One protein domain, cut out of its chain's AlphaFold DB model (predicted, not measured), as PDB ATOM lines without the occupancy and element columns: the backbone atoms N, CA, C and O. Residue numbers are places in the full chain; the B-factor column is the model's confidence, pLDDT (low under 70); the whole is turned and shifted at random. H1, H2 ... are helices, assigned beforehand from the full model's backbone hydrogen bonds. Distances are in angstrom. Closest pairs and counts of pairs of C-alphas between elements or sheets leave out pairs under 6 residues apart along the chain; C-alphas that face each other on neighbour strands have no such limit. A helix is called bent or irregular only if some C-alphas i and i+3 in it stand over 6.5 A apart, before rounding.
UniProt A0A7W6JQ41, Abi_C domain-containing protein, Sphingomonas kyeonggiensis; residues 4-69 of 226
ATOM      1  N   ASP A   4      30.208   4.562  39.697       82.94
ATOM      2  CA  ASP A   4      29.028   4.311  38.871       82.94
ATOM      3  C   ASP A   4      29.080   5.184  37.617       82.94
ATOM      4  O   ASP A   4      28.934   4.666  36.509       82.94
ATOM      5  N   VAL A   5      29.427   6.468  37.765       86.50
ATOM      6  CA  VAL A   5      29.621   7.381  36.622       86.50
ATOM      7  C   VAL A   5      30.667   6.837  35.646       86.50
ATOM      8  O   VAL A   5      30.430   6.811  34.440       86.50
ATOM      9  N   TYR A   6      31.801   6.334  36.148       89.12
ATOM     10  CA  TYR A   6      32.820   5.710  35.296       89.12
ATOM     11  C   TYR A   6      32.263   4.536  34.487       89.12
ATOM     12  O   TYR A   6      32.521   4.438  33.288       89.12
ATOM     13  N   ARG A   7      31.510   3.637  35.132       87.19
ATOM     14  CA  ARG A   7      30.972   2.435  34.482       87.19
ATOM     15  C   ARG A   7      29.951   2.773  33.405       87.19
ATOM     16  O   ARG A   7      30.009   2.164  32.338       87.19
ATOM     17  N   VAL A   8      29.069   3.735  33.672       87.75
ATOM     18  CA  VAL A   8      28.060   4.199  32.712       87.75
ATOM     19  C   VAL A   8      28.739   4.786  31.478       87.75
ATOM     20  O   VAL A   8      28.584   4.244  30.386       87.75
ATOM     21  N   VAL A   9      29.592   5.799  31.658       88.94
ATOM     22  CA  VAL A   9      30.264   6.484  30.539       88.94
ATOM     23  C   VAL A   9      31.162   5.523  29.757       88.94
ATOM     24  O   VAL A   9      31.191   5.534  28.529       88.94
ATOM     25  N   ARG A  10      31.872   4.621  30.445       91.44
ATOM     26  CA  ARG A  10      32.658   3.565  29.791       91.44
ATOM     27  C   ARG A  10      31.778   2.662  28.920       91.44
ATOM     28  O   ARG A  10      32.201   2.284  27.831       91.44
ATOM     29  N   GLY A  11      30.599   2.281  29.410       89.50
ATOM     30  CA  GLY A  11      29.636   1.472  28.665       89.50
ATOM     31  C   GLY A  11      29.168   2.166  27.390       89.50
ATOM     32  O   GLY A  11      29.197   1.555  26.325       89.50
ATOM     33  N   GLU A  12      28.827   3.450  27.490       89.31
ATOM     34  CA  GLU A  12      28.415   4.283  26.354       89.31
ATOM     35  C   GLU A  12      29.515   4.390  25.292       89.31
ATOM     36  O   GLU A  12      29.273   4.099  24.122       89.31
ATOM     37  N   LEU A  13      30.750   4.707  25.701       89.88
ATOM     38  CA  LEU A  13      31.883   4.835  24.779       89.88
ATOM     39  C   LEU A  13      32.222   3.512  24.070       89.88
ATOM     40  O   LEU A  13      32.645   3.522  22.917       89.88
ATOM     41  N   ILE A  14      32.066   2.366  24.744       90.12
ATOM     42  CA  ILE A  14      32.332   1.041  24.154       90.12
ATOM     43  C   ILE A  14      31.212   0.605  23.199       90.12
ATOM     44  O   ILE A  14      31.478  -0.143  22.258       90.12
ATOM     45  N   ALA A  15      29.972   1.033  23.444       86.69
ATOM     46  CA  ALA A  15      28.824   0.675  22.615       86.69
ATOM     47  C   ALA A  15      28.837   1.365  21.240       86.69
ATOM     48  O   ALA A  15      28.234   0.854  20.293       86.69
ATOM     49  N   ASP A  16      29.524   2.500  21.115       84.38
ATOM     50  CA  ASP A  16      29.665   3.222  19.855       84.38
ATOM     51  C   ASP A  16      30.734   2.576  18.952       84.38
ATOM     52  O   ASP A  16      31.902   2.423  19.318       84.38
ATOM     53  N   ALA A  17      30.319   2.181  17.744       81.44
ATOM     54  CA  ALA A  17      31.127   1.395  16.815       81.44
ATOM     55  C   ALA A  17      32.333   2.150  16.224       81.44
ATOM     56  O   ALA A  17      33.301   1.498  15.821       81.44
ATOM     57  N   GLU A  18      32.290   3.483  16.160       80.88
ATOM     58  CA  GLU A  18      33.408   4.304  15.680       80.88
ATOM     59  C   GLU A  18      34.313   4.708  16.846       80.88
ATOM     60  O   GLU A  18      35.530   4.502  16.789       80.88
ATOM     61  N   VAL A  19      33.727   5.188  17.947       87.81
ATOM     62  CA  VAL A  19      34.456   5.596  19.155       87.81
ATOM     63  C   VAL A  19      35.246   4.433  19.735       87.81
ATOM     64  O   VAL A  19      36.422   4.610  20.068       87.81
ATOM     65  N   VAL A  20      34.666   3.226  19.795       89.44
ATOM     66  CA  VAL A  20      35.341   2.066  20.387       89.44
ATOM     67  C   VAL A  20      36.687   1.797  19.726       89.44
ATOM     68  O   VAL A  20      37.627   1.435  20.433       89.44
ATOM     69  N   GLN A  21      36.833   2.028  18.414       88.56
ATOM     70  CA  GLN A  21      38.083   1.803  17.678       88.56
ATOM     71  C   GLN A  21      39.209   2.757  18.096       88.56
ATOM     72  O   GLN A  21      40.376   2.386  17.989       88.56
ATOM     73  N   MET A  22      38.860   3.934  18.616       88.81
ATOM     74  CA  MET A  22      39.789   4.982  19.048       88.81
ATOM     75  C   MET A  22      40.046   4.975  20.562       88.81
ATOM     76  O   MET A  22      40.915   5.705  21.037       88.81
ATOM     77  N   LEU A  23      39.322   4.153  21.334       91.88
ATOM     78  CA  LEU A  23      39.505   4.088  22.784       91.88
ATOM     79  C   LEU A  23      40.855   3.464  23.179       91.88
ATOM     80  O   LEU A  23      41.221   2.402  22.658       91.88
ATOM     81  N   PRO A  24      41.535   4.028  24.196       91.94
ATOM     82  CA  PRO A  24      42.692   3.403  24.820       91.94
ATOM     83  C   PRO A  24      42.388   1.987  25.312       91.94
ATOM     84  O   PRO A  24      41.331   1.713  25.889       91.94
ATOM     85  N   ARG A  25      43.356   1.079  25.154       89.56
ATOM     86  CA  ARG A  25      43.208  -0.334  25.539       89.56
ATOM     87  C   ARG A  25      42.770  -0.507  26.994       89.56
ATOM     88  O   ARG A  25      41.936  -1.374  27.262       89.56
ATOM     89  N   PHE A  26      43.284   0.316  27.910       90.81
ATOM     90  CA  PHE A  26      42.952   0.197  29.327       90.81
ATOM     91  C   PHE A  26      41.471   0.453  29.616       90.81
ATOM     92  O   PHE A  26      40.942  -0.152  30.536       90.81
ATOM     93  N   LEU A  27      40.752   1.250  28.813       90.50
ATOM     94  CA  LEU A  27      39.303   1.394  28.989       90.50
ATOM     95  C   LEU A  27      38.569   0.086  28.689       90.50
ATOM     96  O   LEU A  27      37.532  -0.184  29.280       90.50
ATOM     97  N   ARG A  28      39.104  -0.781  27.825       85.75
ATOM     98  CA  ARG A  28      38.499  -2.092  27.553       85.75
ATOM     99  C   ARG A  28      38.838  -3.121  28.629       85.75
ATOM    100  O   ARG A  28      38.013  -3.987  28.899       85.75
ATOM    101  N   THR A  29      40.005  -3.013  29.263       89.31
ATOM    102  CA  THR A  29      40.489  -4.001  30.243       89.31
ATOM    103  C   THR A  29      40.219  -3.631  31.702       89.31
ATOM    104  O   THR A  29      40.052  -4.528  32.518       89.31
ATOM    105  N   CYS A  30      40.149  -2.343  32.043       92.19
ATOM    106  CA  CYS A  30      39.892  -1.846  33.396       92.19
ATOM    107  C   CYS A  30      38.398  -1.524  33.551       92.19
ATOM    108  O   CYS A  30      37.890  -0.587  32.925       92.19
ATOM    109  N   GLN A  31      37.685  -2.302  34.369       89.06
ATOM    110  CA  GLN A  31      36.234  -2.165  34.564       89.06
ATOM    111  C   GLN A  31      35.880  -1.106  35.608       89.06
ATOM    112  O   GLN A  31      34.784  -0.549  35.574       89.06
ATOM    113  N   THR A  32      36.820  -0.795  36.498       90.44
ATOM    114  CA  THR A  32      36.682   0.206  37.557       90.44
ATOM    115  C   THR A  32      37.850   1.197  37.557       90.44
ATOM    116  O   THR A  32      38.892   0.975  36.933       90.44
ATOM    117  N   THR A  33      37.689   2.299  38.289       89.50
ATOM    118  CA  THR A  33      38.778   3.253  38.549       89.50
ATOM    119  C   THR A  33      39.917   2.625  39.349       89.50
ATOM    120  O   THR A  33      41.069   3.013  39.159       89.50
ATOM    121  N   ASP A  34      39.617   1.639  40.197       91.19
ATOM    122  CA  ASP A  34      40.627   0.916  40.970       91.19
ATOM    123  C   ASP A  34      41.460  -0.001  40.071       91.19
ATOM    124  O   ASP A  34      42.686  -0.003  40.184       91.19
ATOM    125  N   ASP A  35      40.837  -0.698  39.114       91.00
ATOM    126  CA  ASP A  35      41.563  -1.494  38.113       91.00
ATOM    127  C   ASP A  35      42.537  -0.620  37.321       91.00
ATOM    128  O   ASP A  35      43.693  -0.988  37.096       91.00
ATOM    129  N   PHE A  36      42.075   0.566  36.914       92.19
ATOM    130  CA  PHE A  36      42.914   1.529  36.211       92.19
ATOM    131  C   PHE A  36      44.052   2.033  37.099       92.19
ATOM    132  O   PHE A  36      45.191   2.124  36.643       92.19
ATOM    133  N   TRP A  37      43.783   2.307  38.378       91.19
ATOM    134  CA  TRP A  37      44.818   2.713  39.322       91.19
ATOM    135  C   TRP A  37      45.903   1.645  39.492       91.19
ATOM    136  O   TRP A  37      47.090   1.973  39.462       91.19
ATOM    137  N   GLN A  38      45.519   0.370  39.632       92.50
ATOM    138  CA  GLN A  38      46.472  -0.738  39.744       92.50
ATOM    139  C   GLN A  38      47.333  -0.888  38.487       92.50
ATOM    140  O   GLN A  38      48.514  -1.213  38.598       92.50
ATOM    141  N   HIS A  39      46.762  -0.612  37.315       92.00
ATOM    142  CA  HIS A  39      47.472  -0.620  36.042       92.00
ATOM    143  C   HIS A  39      48.456   0.558  35.924       92.00
ATOM    144  O   HIS A  39      49.664   0.352  35.803       92.00
ATOM    145  N   ILE A  40      47.966   1.795  36.041       93.44
ATOM    146  CA  ILE A  40      48.744   2.998  35.717       93.44
ATOM    147  C   ILE A  40      49.847   3.297  36.743       93.44
ATOM    148  O   ILE A  40      50.862   3.918  36.418       93.44
ATOM    149  N   LYS A  41      49.679   2.856  37.999       92.38
ATOM    150  CA  LYS A  41      50.692   3.065  39.044       92.38
ATOM    151  C   LYS A  41      51.970   2.256  38.811       92.38
ATOM    152  O   LYS A  41      53.005   2.629  39.353       92.38
ATOM    153  N   MET A  42      51.872   1.155  38.060       91.50
ATOM    154  CA  MET A  42      53.001   0.278  37.732       91.50
ATOM    155  C   MET A  42      53.768   0.776  36.502       91.50
ATOM    156  O   MET A  42      54.951   0.481  36.373       91.50
ATOM    157  N   GLU A  43      53.114   1.538  35.622       91.12
ATOM    158  CA  GLU A  43      53.738   2.130  34.429       91.12
ATOM    159  C   GLU A  43      54.409   3.475  34.711       91.12
ATOM    160  O   GLU A  43      55.491   3.741  34.195       91.12
ATOM    161  N   PHE A  44      53.792   4.322  35.539       95.19
ATOM    162  CA  PHE A  44      54.270   5.684  35.766       95.19
ATOM    163  C   PHE A  44      54.385   6.000  37.250       95.19
ATOM    164  O   PHE A  44      53.465   5.760  38.043       95.19
ATOM    165  N   SER A  45      55.518   6.595  37.616       92.19
ATOM    166  CA  SER A  45      55.894   6.850  39.005       92.19
ATOM    167  C   SER A  45      55.304   8.155  39.539       92.19
ATOM    168  O   SER A  45      54.911   8.230  40.705       92.19
ATOM    169  N   THR A  46      55.159   9.164  38.677       95.50
ATOM    170  CA  THR A  46      54.666  10.486  39.068       95.50
ATOM    171  C   THR A  46      53.246  10.753  38.579       95.50
ATOM    172  O   THR A  46      52.786  10.244  37.557       95.50
ATOM    173  N   TYR A  47      52.531  11.621  39.296       92.06
ATOM    174  CA  TYR A  47      51.216  12.096  38.860       92.06
ATOM    175  C   TYR A  47      51.278  12.843  37.515       92.06
ATOM    176  O   TYR A  47      50.360  12.730  36.701       92.06
ATOM    177  N   ALA A  48      52.366  13.581  37.267       95.12
ATOM    178  CA  ALA A  48      52.558  14.340  36.036       95.12
ATOM    179  C   ALA A  48      52.643  13.421  34.807       95.12
ATOM    180  O   ALA A  48      51.927  13.650  33.834       95.12
ATOM    181  N   GLU A  49      53.439  12.350  34.886       95.50
ATOM    182  CA  GLU A  49      53.568  11.340  33.826       95.50
ATOM    183  C   GLU A  49      52.232  10.652  33.533       95.50
ATOM    184  O   GLU A  49      51.822  10.566  32.380       95.50
ATOM    185  N   ARG A  50      51.492  10.254  34.578       94.62
ATOM    186  CA  ARG A  50      50.163   9.634  34.426       94.62
ATOM    187  C   ARG A  50      49.196  10.551  33.686       94.62
ATOM    188  O   ARG A  50      48.489  10.117  32.783       94.62
ATOM    189  N   ARG A  51      49.165  11.835  34.055       94.12
ATOM    190  CA  ARG A  51      48.290  12.824  33.412       94.12
ATOM    191  C   ARG A  51      48.699  13.092  31.965       94.12
ATOM    192  O   ARG A  51      47.819  13.273  31.127       94.12
ATOM    193  N   ALA A  52      49.999  13.133  31.680       95.06
ATOM    194  CA  ALA A  52      50.514  13.293  30.323       95.06
ATOM    195  C   ALA A  52      50.121  12.099  29.444       95.06
ATOM    196  O   ALA A  52      49.516  12.306  28.396       95.06
ATOM    197  N   HIS A  53      50.338  10.875  29.932       94.62
ATOM    198  CA  HIS A  53      49.955   9.653  29.232       94.62
ATOM    199  C   HIS A  53      48.453   9.605  28.930       94.62
ATOM    200  O   HIS A  53      48.065   9.382  27.789       94.62
ATOM    201  N   ILE A  54      47.600   9.886  29.926       93.44
ATOM    202  CA  ILE A  54      46.143   9.936  29.727       93.44
ATOM    203  C   ILE A  54      45.781  10.967  28.650       93.44
ATOM    204  O   ILE A  54      44.972  10.680  27.777       93.44
ATOM    205  N   ARG A  55      46.370  12.165  28.659       92.25
ATOM    206  CA  ARG A  55      46.079  13.157  27.610       92.25
ATOM    207  C   ARG A  55      46.469  12.661  26.223       92.25
ATOM    208  O   ARG A  55      45.693  12.826  25.294       92.25
ATOM    209  N   GLU A  56      47.647  12.065  26.098       95.12
ATOM    210  CA  GLU A  56      48.186  11.597  24.823       95.12
ATOM    211  C   GLU A  56      47.316  10.498  24.205       95.12
ATOM    212  O   GLU A  56      46.907  10.603  23.052       95.12
ATOM    213  N   VAL A  57      46.955   9.479  24.985       93.88
ATOM    214  CA  VAL A  57      46.158   8.344  24.489       93.88
ATOM    215  C   VAL A  57      44.707   8.712  24.177       93.88
ATOM    216  O   VAL A  57      44.087   8.060  23.341       93.88
ATOM    217  N   PHE A  58      44.158   9.749  24.818       93.62
ATOM    218  CA  PHE A  58      42.820  10.260  24.509       93.62
ATOM    219  C   PHE A  58      42.808  11.325  23.407       93.62
ATOM    220  O   PHE A  58      41.733  11.604  22.877       93.62
ATOM    221  N   ALA A  59      43.954  11.901  23.031       91.19
ATOM    222  CA  ALA A  59      44.008  12.990  22.055       91.19
ATOM    223  C   ALA A  59      43.330  12.646  20.712       91.19
ATOM    224  O   ALA A  59      42.520  13.453  20.262       91.19
ATOM    225  N   PRO A  60      43.530  11.454  20.104       89.38
ATOM    226  CA  PRO A  60      42.869  11.117  18.840       89.38
ATOM    227  C   PRO A  60      41.341  11.087  18.946       89.38
ATOM    228  O   PRO A  60      40.651  11.545  18.038       89.38
ATOM    229  N   LEU A  61      40.813  10.568  20.060       88.94
ATOM    230  CA  LEU A  61      39.374  10.530  20.305       88.94
ATOM    231  C   LEU A  61      38.815  11.939  20.520       88.94
ATOM    232  O   LEU A  61      37.786  12.274  19.942       88.94
ATOM    233  N   LEU A  62      39.489  12.764  21.324       87.25
ATOM    234  CA  LEU A  62      39.059  14.140  21.573       87.25
ATOM    235  C   LEU A  62      39.070  14.959  20.280       87.25
ATOM    236  O   LEU A  62      38.063  15.573  19.955       87.25
ATOM    237  N   GLU A  63      40.138  14.875  19.482       84.94
ATOM    238  CA  GLU A  63      40.198  15.541  18.177       84.94
ATOM    239  C   GLU A  63      39.096  15.067  17.221       84.94
ATOM    240  O   GLU A  63      38.556  15.865  16.454       84.94
ATOM    241  N   TYR A  64      38.763  13.774  17.230       81.69
ATOM    242  CA  TYR A  64      37.668  13.237  16.424       81.69
ATOM    243  C   TYR A  64      36.314  13.810  16.864       81.69
ATOM    244  O   TYR A  64      35.567  14.303  16.020       81.69
ATOM    245  N   LEU A  65      36.022  13.806  18.167       79.25
ATOM    246  CA  LEU A  65      34.763  14.326  18.711       79.25
ATOM    247  C   LEU A  65      34.629  15.837  18.482       79.25
ATOM    248  O   LEU A  65      33.572  16.310  18.067       79.25
ATOM    249  N   GLU A  66      35.717  16.584  18.663       76.62
ATOM    250  CA  GLU A  66      35.772  18.026  18.411       76.62
ATOM    251  C   GLU A  66      35.596  18.368  16.921       76.62
ATOM    252  O   GLU A  66      35.013  19.400  16.592       76.62
ATOM    253  N   ARG A  67      36.051  17.505  15.998       67.19
ATOM    254  CA  ARG A  67      35.838  17.676  14.546       67.19
ATOM    255  C   ARG A  67      34.453  17.230  14.077       67.19
ATOM    256  O   ARG A  67      33.961  17.756  13.081       67.19
ATOM    257  N   ALA A  68      33.853  16.245  14.741       58.31
ATOM    258  CA  ALA A  68      32.537  15.712  14.395       58.31
ATOM    259  C   ALA A  68      31.386  16.631  14.840       58.31
ATOM    260  O   ALA A  68      30.295  16.566  14.267       58.31
ATOM    261  N   ALA A  69      31.621  17.509  15.820       60.38
ATOM    262  CA  ALA A  69      30.644  18.487  16.276       60.38
ATOM    263  C   ALA A  69      30.422  19.574  15.210       60.38
ATOM    264  O   ALA A  69      31.174  20.542  15.090       60.38
TER     265      ALA A  69
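Overview. This is residues 4 to 69 of the 226 residues of the protein "Abi_C domain-containing protein" of Sphingomonas kyeonggiensis (UniProt A0A7W6JQ41). The long bent helix H5 makes one side of an open frame; the shorter H1 to H4 make the rest, H2 meeting H5b. The printed part has 66 residues with five named helices, H1 to H5 in chain order: all helix. It is only just compact, close to loose, radius of gyration of the C-alphas 12.5 A, spanning 35 by 23 by 18 A.

Along the chain. H5, residues 47 to 68, assigned as one helix by its hydrogen bonds, is bent: C-alphas 57 and 60 are 7.1 A apart. Its arms are H5a, 47 to 57, 15.7 A, and H5b, 60 to 68, ending at (32.537, 15.712, 14.395). H4 is 33 to 43, H3 25 to 29, H2 19 to 22, and H1 4 to 15, 16.7 A, from (29.028, 4.311, 38.871).

Arrangement. The arms stand at a steep tilt of 52 degrees. H5b and H2 only just touch, with 3 pairs of C-alphas within 8 A, closest Met 22 and Leu 61, 5.7 A. H4 is close but not clearly touching H5a, closest C-alphas Ile 40 and Arg 50, 6.9 A. H3 stands likewise to H1, Leu 27 and Arg 10, 7.0 A. O i to N i+4 pairs are within hydrogen-bond range throughout H1, H3, H5a and H5b, and 5 of 7 in H4; H2 is too short for one.

Size, cuts and confidence. The farthest C-alphas, Met 42 and Ala 69, are 35.9 A apart. The printed part has no cut; its four links are tight. Residues 67 to 69 have pLDDT under 70.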